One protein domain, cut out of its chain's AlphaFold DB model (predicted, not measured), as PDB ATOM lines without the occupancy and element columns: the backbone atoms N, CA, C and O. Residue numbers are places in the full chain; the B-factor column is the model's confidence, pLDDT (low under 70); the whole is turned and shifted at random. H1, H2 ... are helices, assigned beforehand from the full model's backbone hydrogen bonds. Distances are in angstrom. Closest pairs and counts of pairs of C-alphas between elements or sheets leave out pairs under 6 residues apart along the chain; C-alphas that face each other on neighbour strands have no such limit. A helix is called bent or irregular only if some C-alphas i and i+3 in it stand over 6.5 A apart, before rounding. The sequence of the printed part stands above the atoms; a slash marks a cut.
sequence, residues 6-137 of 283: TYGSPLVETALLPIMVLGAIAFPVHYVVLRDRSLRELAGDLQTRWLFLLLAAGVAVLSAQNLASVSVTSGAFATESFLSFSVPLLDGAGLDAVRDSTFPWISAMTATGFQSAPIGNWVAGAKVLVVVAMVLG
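AT A GLANCE: This is residues 6 to 137 of the 283 residues of a protein of Halorubrum ezzemoulense (UniProt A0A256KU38). Three helices, H3, H4 and H5, make a bundle in which they run roughly side by side, and a fourth helix, H1, packs on the second half of H4. The short helix H2 lies off one end of this body and touches no helix, while part of the long loop from H3 to H4 lies toward the other end. The printed part has 132 residues with five named helices, H1 to H5 in order along the chain, and no named strand; the class is all helix. It is compact, with a radius of gyration of the C-alphas of 16.0 A, and elongated, spanning 50 by 31 by 29 A.

IN THESE COORDINATES: H1 is residues 10 to 24, 21.6 A from first to last C-alpha, beginning at C-alpha 10 at (-13.408, -112.962, 128.425). It is only just irregular: C-alphas 15 and 18 are 6.6 A apart. H2 is residues 27 to 36. H3, the longest helix, is residues 46 to 69, 34.1 A long, from C-alpha 46 at (14.320, -104.579, 116.762). H4 is residues 92 to 110, 27.5 A long. H5 is residues 124 to 136, 18.7 A long, ending at C-alpha 136 at (11.391, -104.333, 131.278).

HOW THE PARTS SIT: H4 is the hub, touching three helices. H3 and H4 form a helical hairpin: they touch, with the closest C-alphas those of Ser 63 and Val 98, 4.8 A apart, and run opposite ways at a shallow tilt of 34 degrees, only just short of steep. H4 touches H5 with residues 104 to 110 alone, the closest C-alphas being those of Met 109 and Ala 133, 4.6 A apart; the two run the same way at a shallow tilt of 31 degrees. H3 touches H5 with residues 58 to 66 alone, the closest C-alphas being those of Leu 62 and Ala 126, 6.6 A apart; they run opposite ways at a shallow tilt of 6 degrees. H4 touches H1 with residues 103 to 110 alone, and the C-alphas of Ala 24 and Thr 110 are the closest, 5.3 A apart; they run the same way at a shallow tilt of 28 degrees. H1 and H3 are near each other, and H1 and H5 are apart. H2 is apart from the other four helices. In H2, H3 and H5 every O i to N i+4 pair is within hydrogen-bond range; in H1 it is 9 of 11 and in H4 14 of 15.

THE WHOLE: The two C-alphas farthest apart are those of Arg 35 and Val 72, 51.2 A. The printed part has no cut. The links from H3 to H4, 22 residues, and from H4 to H5, 13 residues, are long. The mean pLDDT of the printed part is 86.0, and residues 6 to 8, 74 and 78 to 90 are under 70.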
ATOM      1  N   THR A   6     -14.597-106.356 136.761       61.12
ATOM      2  CA  THR A   6     -16.034-106.061 136.943       61.12
ATOM      3  C   THR A   6     -16.890-106.533 135.763       61.12
ATOM      4  O   THR A   6     -18.052-106.877 135.956       61.12
ATOM      5  N   TYR A   7     -16.344-106.564 134.542       61.00
ATOM      6  CA  TYR A   7     -17.105-107.001 133.368       61.00
ATOM      7  C   TYR A   7     -17.248-108.522 133.287       61.00
ATOM      8  O   TYR A   7     -18.143-108.989 132.588       61.00
ATOM      9  N   GLY A   8     -16.361-109.283 133.944       63.91
ATOM     10  CA  GLY A   8     -16.392-110.752 133.975       63.91
ATOM     11  C   GLY A   8     -16.410-111.427 132.596       63.91
ATOM     12  O   GLY A   8     -16.720-112.607 132.501       63.91
ATOM     13  N   SER A   9     -16.124-110.686 131.519       71.56
ATOM     14  CA  SER A   9     -16.318-111.135 130.143       71.56
ATOM     15  C   SER A   9     -14.969-111.374 129.471       71.56
ATOM     16  O   SER A   9     -14.247-110.410 129.184       71.56
ATOM     17  N   PRO A  10     -14.643-112.631 129.131       71.44
ATOM     18  CA  PRO A  10     -13.408-112.962 128.425       71.44
ATOM     19  C   PRO A  10     -13.257-112.263 127.063       71.44
ATOM     20  O   PRO A  10     -12.145-112.078 126.564       71.44
ATOM     21  N   LEU A  11     -14.372-111.840 126.453       76.44
ATOM     22  CA  LEU A  11     -14.364-111.090 125.195       76.44
ATOM     23  C   LEU A  11     -13.746-109.699 125.363       76.44
ATOM     24  O   LEU A  11     -12.982-109.267 124.502       76.44
ATOM     25  N   VAL A  12     -14.042-109.014 126.473       80.50
ATOM     26  CA  VAL A  12     -13.482-107.685 126.764       80.50
ATOM     27  C   VAL A  12     -11.979-107.796 126.994       80.50
ATOM     28  O   VAL A  12     -11.211-107.029 126.418       80.50
ATOM     29  N   GLU A  13     -11.547-108.795 127.764       79.56
ATOM     30  CA  GLU A  13     -10.125-109.056 127.995       79.56
ATOM     31  C   GLU A  13      -9.376-109.306 126.685       79.56
ATOM     32  O   GLU A  13      -8.373-108.645 126.410       79.56
ATOM     33  N   THR A  14      -9.908-110.192 125.840       82.06
ATOM     34  CA  THR A  14      -9.300-110.540 124.549       82.06
ATOM     35  C   THR A  14      -9.243-109.340 123.600       82.06
ATOM     36  O   THR A  14      -8.249-109.164 122.898       82.06
ATOM     37  N   ALA A  15     -10.270-108.484 123.594       87.62
ATOM     38  CA  ALA A  15     -10.306-107.278 122.764       87.62
ATOM     39  C   ALA A  15      -9.289-106.211 123.208       87.62
ATOM     40  O   ALA A  15      -8.779-105.462 122.372       87.62
ATOM     41  N   LEU A  16      -8.963-106.150 124.503       90.31
ATOM     42  CA  LEU A  16      -7.980-105.205 125.032       90.31
ATOM     43  C   LEU A  16      -6.539-105.624 124.725       90.31
ATOM     44  O   LEU A  16      -5.713-104.749 124.469       90.31
ATOM     45  N   LEU A  17      -6.229-106.927 124.691       91.56
ATOM     46  CA  LEU A  17      -4.873-107.432 124.416       91.56
ATOM     47  C   LEU A  17      -4.187-106.764 123.205       91.56
ATOM     48  O   LEU A  17      -3.093-106.222 123.385       91.56
ATOM     49  N   PRO A  18      -4.777-106.734 121.991       92.69
ATOM     50  CA  PRO A  18      -4.125-106.112 120.840       92.69
ATOM     51  C   PRO A  18      -3.930-104.602 121.019       92.69
ATOM     52  O   PRO A  18      -2.903-104.075 120.603       92.69
ATOM     53  N   ILE A  19      -4.865-103.905 121.672       93.75
ATOM     54  CA  ILE A  19      -4.769-102.457 121.919       93.75
ATOM     55  C   ILE A  19      -3.600-102.160 122.866       93.75
ATOM     56  O   ILE A  19      -2.802-101.261 122.602       93.75
ATOM     57  N   MET A  20      -3.466-102.950 123.934       95.00
ATOM     58  CA  MET A  20      -2.364-102.839 124.890       95.00
ATOM     59  C   MET A  20      -1.008-103.068 124.212       95.00
ATOM     60  O   MET A  20      -0.074-102.290 124.406       95.00
ATOM     61  N   VAL A  21      -0.908-104.099 123.366       95.38
ATOM     62  CA  VAL A  21       0.325-104.408 122.627       95.38
ATOM     63  C   VAL A  21       0.677-103.304 121.629       95.38
ATOM     64  O   VAL A  21       1.836-102.901 121.565       95.38
ATOM     65  N   LEU A  22      -0.303-102.767 120.894       94.44
ATOM     66  CA  LEU A  22      -0.081-101.642 119.979       94.44
ATOM     67  C   LEU A  22       0.433-100.404 120.727       94.44
ATOM     68  O   LEU A  22       1.410 -99.799 120.298       94.44
ATOM     69  N   GLY A  23      -0.135-100.079 121.893       93.94
ATOM     70  CA  GLY A  23       0.341 -98.968 122.729       93.94
ATOM     71  C   GLY A  23       1.789 -99.120 123.218       93.94
ATOM     72  O   GLY A  23       2.459 -98.121 123.488       93.94
ATOM     73  N   ALA A  24       2.298-100.355 123.293       95.94
ATOM     74  CA  ALA A  24       3.671-100.648 123.695       95.94
ATOM     75  C   ALA A  24       4.702-100.603 122.560       95.94
ATOM     76  O   ALA A  24       5.910-100.586 122.828       95.94
ATOM     77  N   ILE A  25       4.248-100.554 121.308       96.06
ATOM     78  CA  ILE A  25       5.102-100.362 120.136       96.06
ATOM     79  C   ILE A  25       5.417 -98.867 119.991       96.06
ATOM     80  O   ILE A  25       4.610 -97.996 120.307       96.06
ATOM     81  N   ALA A  26       6.619 -98.545 119.519       95.56
ATOM     82  CA  ALA A  26       7.045 -97.158 119.368       95.56
ATOM     83  C   ALA A  26       6.190 -96.414 118.320       95.56
ATOM     84  O   ALA A  26       5.922 -96.935 117.231       95.56
ATOM     85  N   PHE A  27       5.799 -95.166 118.599       94.12
ATOM     86  CA  PHE A  27       5.036 -94.337 117.655       94.12
ATOM     87  C   PHE A  27       5.718 -94.150 116.284       94.12
ATOM     88  O   PHE A  27       5.015 -94.210 115.273       94.12
ATOM     89  N   PRO A  28       7.057 -93.998 116.184       93.19
ATOM     90  CA  PRO A  28       7.730 -93.930 114.887       93.19
ATOM     91  C   PRO A  28       7.503 -95.165 114.006       93.19
ATOM     92  O   PRO A  28       7.377 -95.028 112.793       93.19
ATOM     93  N   VAL A  29       7.388 -96.358 114.598       93.00
ATOM     94  CA  VAL A  29       7.124 -97.596 113.844       93.00
ATOM     95  C   VAL A  29       5.706 -97.578 113.277       93.00
ATOM     96  O   VAL A  29       5.510 -97.895 112.108       93.00
ATOM     97  N   HIS A  30       4.721 -97.124 114.058       92.88
ATOM     98  CA  HIS A  30       3.350 -96.948 113.567       92.88
ATOM     99  C   HIS A  30       3.291 -95.977 112.387       92.88
ATOM    100  O   HIS A  30       2.607 -96.241 111.400       92.88
ATOM    101  N   TYR A  31       4.032 -94.871 112.467       93.56
ATOM    102  CA  TYR A  31       4.114 -93.903 111.379       93.56
ATOM    103  C   TYR A  31       4.666 -94.529 110.089       93.56
ATOM    104  O   TYR A  31       4.079 -94.340 109.024       93.56
ATOM    105  N   VAL A  32       5.745 -95.316 110.179       92.31
ATOM    106  CA  VAL A  32       6.332 -96.026 109.027       92.31
ATOM    107  C   VAL A  32       5.344 -97.036 108.437       92.31
ATOM    108  O   VAL A  32       5.108 -97.030 107.232       92.31
ATOM    109  N   VAL A  33       4.671 -97.827 109.279       93.81
ATOM    110  CA  VAL A  33       3.644 -98.790 108.840       93.81
ATOM    111  C   VAL A  33       2.504 -98.100 108.084       93.81
ATOM    112  O   VAL A  33       2.062 -98.601 107.051       93.81
ATOM    113  N   LEU A  34       2.025 -96.951 108.573       93.69
ATOM    114  CA  LEU A  34       0.946 -96.190 107.930       93.69
ATOM    115  C   LEU A  34       1.393 -95.531 106.620       93.69
ATOM    116  O   LEU A  34       0.617 -95.490 105.662       93.69
ATOM    117  N   ARG A  35       2.633 -95.032 106.573       94.38
ATOM    118  CA  ARG A  35       3.228 -94.410 105.385       94.38
ATOM    119  C   ARG A  35       3.437 -95.424 104.264       94.38
ATOM    120  O   ARG A  35       2.994 -95.186 103.143       94.38
ATOM    121  N   ASP A  36       4.069 -96.550 104.582       92.88
ATOM    122  CA  ASP A  36       4.482 -97.556 103.599       92.88
ATOM    123  C   ASP A  36       3.401 -98.625 103.371       92.88
ATOM    124  O   ASP A  36       3.534 -99.487 102.502       92.88
ATOM    125  N   ARG A  37       2.302 -98.564 104.142       90.56
ATOM    126  CA  ARG A  37       1.159 -99.496 104.110       90.56
ATOM    127  C   ARG A  37       1.581-100.966 104.202       90.56
ATOM    128  O   ARG A  37       0.945-101.847 103.624       90.56
ATOM    129  N   SER A  38       2.649-101.230 104.949       90.75
ATOM    130  CA  SER A  38       3.270-102.545 105.073       90.75
ATOM    131  C   SER A  38       3.386-102.939 106.541       90.75
ATOM    132  O   SER A  38       4.116-102.326 107.315       90.75
ATOM    133  N   LEU A  39       2.707-104.023 106.928       88.44
ATOM    134  CA  LEU A  39       2.847-104.607 108.268       88.44
ATOM    135  C   LEU A  39       4.205-105.294 108.473       88.44
ATOM    136  O   LEU A  39       4.564-105.618 109.603       88.44
ATOM    137  N   ARG A  40       4.982-105.509 107.400       88.62
ATOM    138  CA  ARG A  40       6.321-106.110 107.503       88.62
ATOM    139  C   ARG A  40       7.290-105.216 108.271       88.62
ATOM    140  O   ARG A  40       8.211-105.743 108.883       88.62
ATOM    141  N   GLU A  41       7.031-103.912 108.314       87.81
ATOM    142  CA  GLU A  41       7.840-102.940 109.054       87.81
ATOM    143  C   GLU A  41       7.792-103.180 110.572       87.81
ATOM    144  O   GLU A  41       8.803-103.025 111.254       87.81
ATOM    145  N   LEU A  42       6.670-103.696 111.104       87.81
ATOM    146  CA  LEU A  42       6.581-104.135 112.506       87.81
ATOM    147  C   LEU A  42       7.578-105.256 112.797       87.81
ATOM    148  O   LEU A  42       8.258-105.262 113.819       87.81
ATOM    149  N   ALA A  43       7.680-106.207 111.872       87.12
ATOM    150  CA  ALA A  43       8.637-107.292 111.965       87.12
ATOM    151  C   ALA A  43      10.046-106.862 111.542       87.12
ATOM    152  O   ALA A  43      10.937-107.697 111.606       87.12
ATOM    153  N   GLY A  44      10.281-105.628 111.090       85.19
ATOM    154  CA  GLY A  44      11.607-105.078 110.793       85.19
ATOM    155  C   GLY A  44      12.286-104.509 112.038       85.19
ATOM    156  O   GLY A  44      13.475-104.742 112.257       85.19
ATOM    157  N   ASP A  45      11.510-103.833 112.883       90.81
ATOM    158  CA  ASP A  45      12.007-103.136 114.066       90.81
ATOM    159  C   ASP A  45      12.495-104.087 115.175       90.81
ATOM    160  O   ASP A  45      11.821-105.034 115.590       90.81
ATOM    161  N   LEU A  46      13.685-103.795 115.705       90.81
ATOM    162  CA  LEU A  46      14.320-104.579 116.762       90.81
ATOM    163  C   LEU A  46      13.469-104.597 118.039       90.81
ATOM    164  O   LEU A  46      13.286-105.660 118.629       90.81
ATOM    165  N   GLN A  47      12.961-103.441 118.478       93.94
ATOM    166  CA  GLN A  47      12.218-103.350 119.738       93.94
ATOM    167  C   GLN A  47      10.900-104.112 119.656       93.94
ATOM    168  O   GLN A  47      10.547-104.821 120.591       93.94
ATOM    169  N   THR A  48      10.219-104.017 118.518       94.31
ATOM    170  CA  THR A  48       8.957-104.704 118.246       94.31
ATOM    171  C   THR A  48       9.147-106.222 118.220       94.31
ATOM    172  O   THR A  48       8.383-106.946 118.854       94.31
ATOM    173  N   ARG A  49      10.220-106.726 117.590       94.06
ATOM    174  CA  ARG A  49      10.574-108.159 117.645       94.06
ATOM    175  C   ARG A  49      10.788-108.646 119.078       94.06
ATOM    176  O   ARG A  49      10.237-109.675 119.465       94.06
ATOM    177  N   TRP A  50      11.584-107.915 119.861       95.19
ATOM    178  CA  TRP A  50      11.847-108.271 121.255       95.19
ATOM    179  C   TRP A  50      10.603-108.149 122.131       95.19
ATOM    180  O   TRP A  50      10.409-108.996 122.994       95.19
ATOM    181  N   LEU A  51       9.734-107.166 121.879       96.12
ATOM    182  CA  LEU A  51       8.445-107.031 122.554       96.12
ATOM    183  C   LEU A  51       7.608-108.298 122.363       96.12
ATOM    184  O   LEU A  51       7.225-108.918 123.348       96.12
ATOM    185  N   PHE A  52       7.385-108.736 121.120       95.88
ATOM    186  CA  PHE A  52       6.609-109.952 120.854       95.88
ATOM    187  C   PHE A  52       7.250-111.211 121.450       95.88
ATOM    188  O   PHE A  52       6.536-112.048 122.001       95.88
ATOM    189  N   LEU A  53       8.581-111.331 121.392       96.06
ATOM    190  CA  LEU A  53       9.300-112.452 122.001       96.06
ATOM    191  C   LEU A  53       9.106-112.481 123.521       96.06
ATOM    192  O   LEU A  53       8.778-113.529 124.069       96.06
ATOM    193  N   LEU A  54       9.286-111.347 124.197       96.50
ATOM    194  CA  LEU A  54       9.149-111.230 125.650       96.50
ATOM    195  C   LEU A  54       7.697-111.412 126.109       96.50
ATOM    196  O   LEU A  54       7.465-112.034 127.143       96.50
ATOM    197  N   LEU A  55       6.721-110.932 125.332       96.25
ATOM    198  CA  LEU A  55       5.306-111.197 125.585       96.25
ATOM    199  C   LEU A  55       5.019-112.701 125.502       96.25
ATOM    200  O   LEU A  55       4.515-113.271 126.462       96.25
ATOM    201  N   ALA A  56       5.398-113.366 124.407       96.00
ATOM    202  CA  ALA A  56       5.131-114.792 124.224       96.00
ATOM    203  C   ALA A  56       5.874-115.673 125.244       96.00
ATOM    204  O   ALA A  56       5.269-116.535 125.882       96.00
ATOM    205  N   ALA A  57       7.178-115.443 125.429       96.69
ATOM    206  CA  ALA A  57       7.996-116.196 126.377       96.69
ATOM    207  C   ALA A  57       7.527-115.978 127.818       96.69
ATOM    208  O   ALA A  57       7.443-116.921 128.597       96.69
ATOM    209  N   GLY A  58       7.181-114.741 128.165       95.81
ATOM    210  CA  GLY A  58       6.709-114.392 129.490       95.81
ATOM    211  C   GLY A  58       5.343-114.972 129.829       95.81
ATOM    212  O   GLY A  58       5.185-115.537 130.909       95.81
ATOM    213  N   VAL A  59       4.392-114.945 128.886       94.75
ATOM    214  CA  VAL A  59       3.109-115.649 129.039       94.75
ATOM    215  C   VAL A  59       3.340-117.142 129.254       94.75
ATOM    216  O   VAL A  59       2.736-117.714 130.158       94.75
ATOM    217  N   ALA A  60       4.234-117.775 128.488       94.81
ATOM    218  CA  ALA A  60       4.537-119.196 128.649       94.81
ATOM    219  C   ALA A  60       5.157-119.515 130.022       94.81
ATOM    220  O   ALA A  60       4.714-120.447 130.693       94.81
ATOM    221  N   VAL A  61       6.145-118.730 130.463       96.25
ATOM    222  CA  VAL A  61       6.826-118.921 131.756       96.25
ATOM    223  C   VAL A  61       5.876-118.678 132.928       96.25
ATOM    224  O   VAL A  61       5.824-119.500 133.843       96.25
ATOM    225  N   LEU A  62       5.098-117.592 132.893       94.81
ATOM    226  CA  LEU A  62       4.129-117.287 133.943       94.81
ATOM    227  C   LEU A  62       3.019-118.341 133.989       94.81
ATOM    228  O   LEU A  62       2.691-118.817 135.067       94.81
ATOM    229  N   SER A  63       2.511-118.778 132.832       92.00
ATOM    230  CA  SER A  63       1.503-119.845 132.763       92.00
ATOM    231  C   SER A  63       2.025-121.159 133.335       92.00
ATOM    232  O   SER A  63       1.319-121.813 134.093       92.00
ATOM    233  N   ALA A  64       3.269-121.538 133.024       92.62
ATOM    234  CA  ALA A  64       3.883-122.746 133.572       92.62
ATOM    235  C   ALA A  64       4.041-122.666 135.099       92.62
ATOM    236  O   ALA A  64       3.726-123.623 135.808       92.62
ATOM    237  N   GLN A  65       4.488-121.518 135.619       92.94
ATOM    238  CA  GLN A  65       4.602-121.306 137.059       92.94
ATOM    239  C   GLN A  65       3.227-121.295 137.741       92.94
ATOM    240  O   GLN A  65       3.081-121.903 138.802       92.94
ATOM    241  N   ASN A  66       2.230-120.628 137.156       91.00
ATOM    242  CA  ASN A  66       0.893-120.547 137.730       91.00
ATOM    243  C   ASN A  66       0.204-121.911 137.726       91.00
ATOM    244  O   ASN A  66      -0.315-122.306 138.769       91.00
ATOM    245  N   LEU A  67       0.328-122.678 136.636       89.38
ATOM    246  CA  LEU A  67      -0.138-124.065 136.540       89.38
ATOM    247  C   LEU A  67       0.493-124.957 137.621       89.38
ATOM    248  O   LEU A  67      -0.208-125.720 138.280       89.38
ATOM    249  N   ALA A  68       1.801-124.813 137.865       89.38
ATOM    250  CA  ALA A  68       2.491-125.543 138.930       89.38
ATOM    251  C   ALA A  68       2.033-125.138 140.345       89.38
ATOM    252  O   ALA A  68       2.167-125.925 141.280       89.38
ATOM    253  N   SER A  69       1.491-123.928 140.514       86.88
ATOM    254  CA  SER A  69       0.996-123.424 141.801       86.88
ATOM    255  C   SER A  69      -0.507-123.617 142.032       86.88
ATOM    256  O   SER A  69      -0.963-123.376 143.148       86.88
ATOM    257  N   VAL A  70      -1.287-124.083 141.045       84.06
ATOM    258  CA  VAL A  70      -2.755-124.249 141.176       84.06
ATOM    259  C   VAL A  70      -3.132-125.060 142.419       84.06
ATOM    260  O   VAL A  70      -4.037-124.678 143.154       84.06
ATOM    261  N   SER A  71      -2.391-126.129 142.720       79.00
ATOM    262  CA  SER A  71      -2.649-127.002 143.874       79.00
ATOM    263  C   SER A  71      -2.392-126.352 145.240       79.00
ATOM    264  O   SER A  71      -2.893-126.844 146.249       79.00
ATOM    265  N   VAL A  72      -1.616-125.265 145.288       81.31
ATOM    266  CA  VAL A  72      -1.172-124.601 146.528       81.31
ATOM    267  C   VAL A  72      -1.894-123.268 146.754       81.31
ATOM    268  O   VAL A  72      -1.870-122.733 147.860       81.31
ATOM    269  N   THR A  73      -2.567-122.729 145.734       77.12
ATOM    270  CA  THR A  73      -3.152-121.381 145.773       77.12
ATOM    271  C   THR A  73      -4.673-121.425 145.619       77.12
ATOM    272  O   THR A  73      -5.217-121.360 144.518       77.12
ATOM    273  N   SER A  74      -5.389-121.525 146.743       67.31
ATOM    274  CA  SER A  74      -6.856-121.517 146.763       67.31
ATOM    275  C   SER A  74      -7.414-120.131 146.415       67.31
ATOM    276  O   SER A  74      -7.078-119.151 147.078       67.31
ATOM    277  N   GLY A  75      -8.291-120.044 145.411       70.19
ATOM    278  CA  GLY A  75      -8.982-118.795 145.043       70.19
ATOM    279  C   GLY A  75      -8.135-117.780 144.262       70.19
ATOM    280  O   GLY A  75      -8.558-116.637 144.097       70.19
ATOM    281  N   ALA A  76      -6.946-118.175 143.792       74.19
ATOM    282  CA  ALA A  76      -6.098-117.350 142.925       74.19
ATOM    283  C   ALA A  76      -6.544-117.367 141.452       74.19
ATOM    284  O   ALA A  76      -6.371-116.367 140.758       74.19
ATOM    285  N   PHE A  77      -7.117-118.490 141.012       77.25
ATOM    286  CA  PHE A  77      -7.603-118.723 139.654       77.25
ATOM    287  C   PHE A  77      -9.113-118.947 139.746       77.25
ATOM    288  O   PHE A  77      -9.570-119.974 140.257       77.25
ATOM    289  N   ALA A  78      -9.882-117.915 139.401       63.69
ATOM    290  CA  ALA A  78     -11.335-117.926 139.542       63.69
ATOM    291  C   ALA A  78     -11.944-118.771 138.418       63.69
ATOM    292  O   ALA A  78     -11.654-118.537 137.248       63.69
ATOM    293  N   THR A  79     -12.768-119.755 138.785       58.41
ATOM    294  CA  THR A  79     -13.310-120.785 137.886       58.41
ATOM    295  C   THR A  79     -14.410-120.235 136.968       58.41
ATOM    296  O   THR A  79     -15.571-120.609 137.084       58.41
ATOM    297  N   GLU A  80     -14.068-119.311 136.076       58.53
ATOM    298  CA  GLU A  80     -14.964-118.763 135.052       58.53
ATOM    299  C   GLU A  80     -14.467-119.250 133.688       58.53
ATOM    300  O   GLU A  80     -13.723-118.565 132.977       58.53
ATOM    301  N   SER A  81     -14.853-120.486 133.357       53.97
ATOM    302  CA  SER A  81     -14.359-121.226 132.198       53.97
ATOM    303  C   SER A  81     -14.652-120.479 130.891       53.97
ATOM    304  O   SER A  81     -15.799-120.374 130.460       53.97
ATOM    305  N   PHE A  82     -13.605-119.997 130.218       51.59
ATOM    306  CA  PHE A  82     -13.718-119.298 128.928       51.59
ATOM    307  C   PHE A  82     -14.143-120.216 127.770       51.59
ATOM    308  O   PHE A  82     -14.849-119.795 126.853       51.59
ATOM    309  N   LEU A  83     -13.696-121.472 127.789       51.94
ATOM    310  CA  LEU A  83     -13.921-122.432 126.715       51.94
ATOM    311  C   LEU A  83     -14.966-123.457 127.152       51.94
ATOM    312  O   LEU A  83     -14.733-124.234 128.071       51.94
ATOM    313  N   SER A  84     -16.093-123.526 126.440       50.72
ATOM    314  CA  SER A  84     -17.094-124.592 126.622       50.72
ATOM    315  C   SER A  84     -16.619-125.966 126.118       50.72
ATOM    316  O   SER A  84     -17.401-126.914 126.110       50.72
ATOM    317  N   PHE A  85     -15.365-126.083 125.663       54.69
ATOM    318  CA  PHE A  85     -14.767-127.341 125.232       54.69
ATOM    319  C   PHE A  85     -13.613-127.736 126.154       54.69
ATOM    320  O   PHE A  85     -12.741-126.931 126.476       54.69
ATOM    321  N   SER A  86     -13.605-129.000 126.573       54.97
ATOM    322  CA  SER A  86     -12.538-129.564 127.395       54.97
ATOM    323  C   SER A  86     -11.257-129.697 126.576       54.97
ATOM    324  O   SER A  86     -11.258-130.304 125.503       54.97
ATOM    325  N   VAL A  87     -10.151-129.161 127.087       64.62
ATOM    326  CA  VAL A  87      -8.820-129.418 126.534       64.62
ATOM    327  C   VAL A  87      -8.284-130.676 127.223       64.62
ATOM    328  O   VAL A  87      -8.114-130.649 128.435       64.62
ATOM    329  N   PRO A  88      -7.993-131.783 126.511       59.81
ATOM    330  CA  PRO A  88      -7.660-133.069 127.144       59.81
ATOM    331  C   PRO A  88      -6.423-133.053 128.058       59.81
ATOM    332  O   PRO A  88      -6.207-134.000 128.809       59.81
ATOM    333  N   LEU A  89      -5.595-132.009 127.960       67.19
ATOM    334  CA  LEU A  89      -4.330-131.866 128.679       67.19
ATOM    335  C   LEU A  89      -4.428-130.975 129.930       67.19
ATOM    336  O   LEU A  89      -3.535-131.034 130.769       67.19
ATOM    337  N   LEU A  90      -5.468-130.144 130.056       67.06
ATOM    338  CA  LEU A  90      -5.612-129.173 131.144       67.06
ATOM    339  C   LEU A  90      -7.013-129.273 131.747       67.06
ATOM    340  O   LEU A  90      -8.011-129.301 131.028       67.06
ATOM    341  N   ASP A  91      -7.086-129.313 133.073       72.81
ATOM    342  CA  ASP A  91      -8.343-129.158 133.797       72.81
ATOM    343  C   ASP A  91      -8.870-127.715 133.676       72.81
ATOM    344  O   ASP A  91      -8.179-126.812 133.194       72.81
ATOM    345  N   GLY A  92     -10.119-127.483 134.094       71.38
ATOM    346  CA  GLY A  92     -10.724-126.143 134.043       71.38
ATOM    347  C   GLY A  92      -9.876-125.094 134.773       71.38
ATOM    348  O   GLY A  92      -9.627-124.022 134.231       71.38
ATOM    349  N   ALA A  93      -9.329-125.455 135.938       72.62
ATOM    350  CA  ALA A  93      -8.446-124.590 136.716       72.62
ATOM    351  C   ALA A  93      -7.118-124.283 136.001       72.62
ATOM    352  O   ALA A  93      -6.623-123.160 136.081       72.62
ATOM    353  N   GLY A  94      -6.542-125.244 135.274       77.75
ATOM    354  CA  GLY A  94      -5.343-125.038 134.471       77.75
ATOM    355  C   GLY A  94      -5.571-124.104 133.282       77.75
ATOM    356  O   GLY A  94      -4.702-123.291 132.971       77.75
ATOM    357  N   LEU A  95      -6.741-124.167 132.640       78.00
ATOM    358  CA  LEU A  95      -7.109-123.224 131.575       78.00
ATOM    359  C   LEU A  95      -7.276-121.800 132.113       78.00
ATOM    360  O   LEU A  95      -6.757-120.853 131.511       78.00
ATOM    361  N   ASP A  96      -7.928-121.657 133.265       78.94
ATOM    362  CA  ASP A  96      -8.092-120.363 133.925       78.94
ATOM    363  C   ASP A  96      -6.740-119.803 134.382       78.94
ATOM    364  O   ASP A  96      -6.456-118.633 134.151       78.94
ATOM    365  N   ALA A  97      -5.829-120.645 134.886       83.25
ATOM    366  CA  ALA A  97      -4.471-120.229 135.234       83.25
ATOM    367  C   ALA A  97      -3.678-119.686 134.030       83.25
ATOM    368  O   ALA A  97      -2.929-118.718 134.170       83.25
ATOM    369  N   VAL A  98      -3.837-120.263 132.832       85.00
ATOM    370  CA  VAL A  98      -3.198-119.755 131.599       85.00
ATOM    371  C   VAL A  98      -3.785-118.399 131.189       85.00
ATOM    372  O   VAL A  98      -3.038-117.475 130.844       85.00
ATOM    373  N   ARG A  99      -5.110-118.238 131.252       83.31
ATOM    374  CA  ARG A  99      -5.785-116.957 130.976       83.31
ATOM    375  C   ARG A  99      -5.349-115.881 131.966       83.31
ATOM    376  O   ARG A  99      -4.886-114.814 131.550       83.31
ATOM    377  N   ASP A 100      -5.438-116.198 133.251       84.81
ATOM    378  CA  ASP A 100      -5.068-115.325 134.359       84.81
ATOM    379  C   ASP A 100      -3.573-115.025 134.367       84.81
ATOM    380  O   ASP A 100      -3.168-114.034 134.951       84.81
ATOM    381  N   SER A 101      -2.744-115.798 133.664       89.69
ATOM    382  CA  SER A 101      -1.346-115.440 133.396       89.69
ATOM    383  C   SER A 101      -1.211-114.486 132.209       89.69
ATOM    384  O   SER A 101      -0.449-113.520 132.257       89.69
ATOM    385  N   THR A 102      -1.956-114.735 131.132       91.06
ATOM    386  CA  THR A 102      -1.813-114.017 129.861       91.06
ATOM    387  C   THR A 102      -2.143-112.534 129.999       91.06
ATOM    388  O   THR A 102      -1.347-111.678 129.604       91.06
ATOM    389  N   PHE A 103      -3.303-112.212 130.574       91.56
ATOM    390  CA  PHE A 103      -3.777-110.831 130.630       91.56
ATOM    391  C   PHE A 103      -2.936-109.949 131.575       91.56
ATOM    392  O   PHE A 103      -2.453-108.909 131.119       91.56
ATOM    393  N   PRO A 104      -2.654-110.342 132.835       92.50
ATOM    394  CA  PRO A 104      -1.778-109.578 133.721       92.50
ATOM    395  C   PRO A 104      -0.347-109.450 133.210       92.50
ATOM    396  O   PRO A 104       0.242-108.389 133.391       92.50
ATOM    397  N   TRP A 105       0.210-110.466 132.538       95.81
ATOM    398  CA  TRP A 105       1.544-110.348 131.939       95.81
ATOM    399  C   TRP A 105       1.592-109.252 130.874       95.81
ATOM    400  O   TRP A 105       2.447-108.366 130.922       95.81
ATOM    401  N   ILE A 106       0.648-109.287 129.926       95.62
ATOM    402  CA  ILE A 106       0.562-108.281 128.861       95.62
ATOM    403  C   ILE A 106       0.289-106.906 129.475       95.62
ATOM    404  O   ILE A 106       0.969-105.941 129.133       95.62
ATOM    405  N   SER A 107      -0.644-106.805 130.422       94.94
ATOM    406  CA  SER A 107      -0.976-105.551 131.105       94.94
ATOM    407  C   SER A 107       0.225-104.945 131.845       94.94
ATOM    408  O   SER A 107       0.520-103.756 131.700       94.94
ATOM    409  N   ALA A 108       0.981-105.782 132.565       96.44
ATOM    410  CA  ALA A 108       2.181-105.388 133.292       96.44
ATOM    411  C   ALA A 108       3.286-104.887 132.358       96.44
ATOM    412  O   ALA A 108       3.830-103.804 132.569       96.44
ATOM    413  N   MET A 109       3.592-105.646 131.301       96.38
ATOM    414  CA  MET A 109       4.657-105.294 130.359       96.38
ATOM    415  C   MET A 109       4.319-104.047 129.529       96.38
ATOM    416  O   MET A 109       5.203-103.267 129.175       96.38
ATOM    417  N   THR A 110       3.037-103.843 129.219       96.06
ATOM    418  CA  THR A 110       2.543-102.694 128.440       96.06
ATOM    419  C   THR A 110       2.206-101.473 129.305       96.06
ATOM    420  O   THR A 110       1.858-100.429 128.759       96.06
ATOM    421  N   ALA A 111       2.345-101.565 130.635       95.00
ATOM    422  CA  ALA A 111       2.005-100.516 131.605       95.00
ATOM    423  C   ALA A 111       0.591 -99.932 131.422       95.00
ATOM    424  O   ALA A 111       0.387 -98.721 131.472       95.00
ATOM    425  N   THR A 112      -0.383-100.798 131.154       92.62
ATOM    426  CA  THR A 112      -1.784-100.401 130.933       92.62
ATOM    427  C   THR A 112      -2.615-100.463 132.209       92.62
ATOM    428  O   THR A 112      -3.596 -99.733 132.335       92.62
ATOM    429  N   GLY A 113      -2.217-101.304 133.167       89.44
ATOM    430  CA  GLY A 113      -2.767-101.302 134.526       89.44
ATOM    431  C   GLY A 113      -4.129-101.962 134.670       89.44
ATOM    432  O   GLY A 113      -4.753-101.879 135.729       89.44
ATOM    433  N   PHE A 114      -4.605-102.637 133.625       89.31
ATOM    434  CA  PHE A 114      -5.823-103.421 133.708       89.31
ATOM    435  C   PHE A 114      -5.571-104.729 134.448       89.31
ATOM    436  O   PHE A 114      -4.642-105.468 134.124       89.31
ATOM    437  N   GLN A 115      -6.433-105.034 135.413       86.75
ATOM    438  CA  GLN A 115      -6.352-106.239 136.225       86.75
ATOM    439  C   GLN A 115      -7.587-107.111 135.977       86.75
ATOM    440  O   GLN A 115      -8.719-106.657 136.165       86.75
ATOM    441  N   SER A 116      -7.354-108.346 135.532       84.62
ATOM    442  CA  SER A 116      -8.379-109.383 135.342       84.62
ATOM    443  C   SER A 116      -8.419-110.383 136.503       84.62
ATOM    444  O   SER A 116      -9.491-110.867 136.843       84.62
ATOM    445  N   ALA A 117      -7.274-110.637 137.149       83.75
ATOM    446  CA  ALA A 117      -7.103-111.667 138.176       83.75
ATOM    447  C   ALA A 117      -6.746-111.085 139.564       83.75
ATOM    448  O   ALA A 117      -6.179-109.986 139.658       83.75
ATOM    449  N   PRO A 118      -7.029-111.804 140.670       86.62
ATOM    450  CA  PRO A 118      -6.638-111.400 142.019       86.62
ATOM    451  C   PRO A 118      -5.148-111.698 142.282       86.62
ATOM    452  O   PRO A 118      -4.802-112.610 143.029       86.62
ATOM    453  N   ILE A 119      -4.253-110.898 141.690       89.19
ATOM    454  CA  ILE A 119      -2.784-111.079 141.764       89.19
ATOM    455  C   ILE A 119      -2.266-111.098 143.215       89.19
ATOM    456  O   ILE A 119      -1.275-111.762 143.515       89.19
ATOM    457  N   GLY A 120      -2.958-110.426 144.142       88.31
ATOM    458  CA  GLY A 120      -2.655-110.471 145.578       88.31
ATOM    459  C   GLY A 120      -2.648-111.883 146.172       88.31
ATOM    460  O   GLY A 120      -1.839-112.171 147.051       88.31
ATOM    461  N   ASN A 121      -3.456-112.797 145.629       89.44
ATOM    462  CA  ASN A 121      -3.530-114.184 146.087       89.44
ATOM    463  C   ASN A 121      -2.478-115.088 145.437       89.44
ATOM    464  O   ASN A 121      -2.391-116.259 145.787       89.44
ATOM    465  N   TRP A 122      -1.698-114.593 144.476       91.69
ATOM    466  CA  TRP A 122      -0.712-115.419 143.787       91.69
ATOM    467  C   TRP A 122       0.500-115.718 144.671       91.69
ATOM    468  O   TRP A 122       0.877-114.937 145.550       91.69
ATOM    469  N   VAL A 123       1.168-116.838 144.390       93.69
ATOM    470  CA  VAL A 123       2.439-117.170 145.038       93.69
ATOM    471  C   VAL A 123       3.510-116.116 144.730       93.69
ATOM    472  O   VAL A 123       3.518-115.491 143.667       93.69
ATOM    473  N   ALA A 124       4.466-115.940 145.646       94.00
ATOM    474  CA  ALA A 124       5.512-114.921 145.532       94.00
ATOM    475  C   ALA A 124       6.306-115.001 144.214       94.00
ATOM    476  O   ALA A 124       6.626-113.971 143.624       94.00
ATOM    477  N   GLY A 125       6.575-116.214 143.716       94.25
ATOM    478  CA  GLY A 125       7.260-116.418 142.435       94.25
ATOM    479  C   GLY A 125       6.521-115.785 141.251       94.25
ATOM    480  O   GLY A 125       7.153-115.131 140.424       94.25
ATOM    481  N   ALA A 126       5.189-115.891 141.215       94.75
ATOM    482  CA  ALA A 126       4.357-115.284 140.178       94.75
ATOM    483  C   ALA A 126       4.438-113.761 140.209       94.75
ATOM    484  O   ALA A 126       4.669-113.116 139.188       94.75
ATOM    485  N   LYS A 127       4.316-113.184 141.410       95.81
ATOM    486  CA  LYS A 127       4.414-111.736 141.625       95.81
ATOM    487  C   LYS A 127       5.766-111.204 141.145       95.81
ATOM    488  O   LYS A 127       5.807-110.198 140.444       95.81
ATOM    489  N   VAL A 128       6.859-111.913 141.441       96.81
ATOM    490  CA  VAL A 128       8.211-111.551 140.975       96.81
ATOM    491  C   VAL A 128       8.338-111.640 139.450       96.81
ATOM    492  O   VAL A 128       8.946-110.759 138.847       96.81
ATOM    493  N   LEU A 129       7.747-112.646 138.799       97.12
ATOM    494  CA  LEU A 129       7.728-112.713 137.333       97.12
ATOM    495  C   LEU A 129       6.998-111.507 136.729       97.12
ATOM    496  O   LEU A 129       7.515-110.875 135.808       97.12
ATOM    497  N   VAL A 130       5.841-111.132 137.277       97.19
ATOM    498  CA  VAL A 130       5.113-109.942 136.815       97.19
ATOM    499  C   VAL A 130       5.922-108.664 137.078       97.19
ATOM    500  O   VAL A 130       5.967-107.795 136.210       97.19
ATOM    501  N   VAL A 131       6.643-108.558 138.201       97.94
ATOM    502  CA  VAL A 131       7.597-107.457 138.446       97.94
ATOM    503  C   VAL A 131       8.623-107.356 137.321       97.94
ATOM    504  O   VAL A 131       8.859-106.257 136.826       97.94
ATOM    505  N   VAL A 132       9.202-108.474 136.865       96.94
ATOM    506  CA  VAL A 132      10.153-108.470 135.738       96.94
ATOM    507  C   VAL A 132       9.514-107.882 134.477       96.94
ATOM    508  O   VAL A 132      10.152-107.076 133.798       96.94
ATOM    509  N   ALA A 133       8.252-108.211 134.186       97.12
ATOM    510  CA  ALA A 133       7.522-107.613 133.068       97.12
ATOM    511  C   ALA A 133       7.407-106.081 133.206       97.12
ATOM    512  O   ALA A 133       7.709-105.357 132.254       97.12
ATOM    513  N   MET A 134       7.047-105.586 134.397       97.25
ATOM    514  CA  MET A 134       6.940-104.147 134.686       97.25
ATOM    515  C   MET A 134       8.286-103.418 134.572       97.25
ATOM    516  O   MET A 134       8.354-102.299 134.064       97.25
ATOM    517  N   VAL A 135       9.369-104.059 135.030       96.50
ATOM    518  CA  VAL A 135      10.738-103.520 134.976       96.50
ATOM    519  C   VAL A 135      11.197-103.350 133.529       96.50
ATOM    520  O   VAL A 135      11.742-102.305 133.171       96.50
ATOM    521  N   LEU A 136      10.985-104.366 132.685       95.50
ATOM    522  CA  LEU A 136      11.391-104.333 131.278       95.50
ATOM    523  C   LEU A 136      10.588-103.294 130.481       95.50
ATOM    524  O   LEU A 136      11.174-102.489 129.747       95.50
ATOM    525  N   GLY A 137       9.265-103.283 130.659       93.38
ATOM    526  CA  GLY A 137       8.352-102.385 129.959       93.38
ATOM    527  C   GLY A 137       8.324-102.607 128.439       93.38
ATOM    528  O   GLY A 137       8.568-103.704 127.938       93.38
TER     529      GLY A 137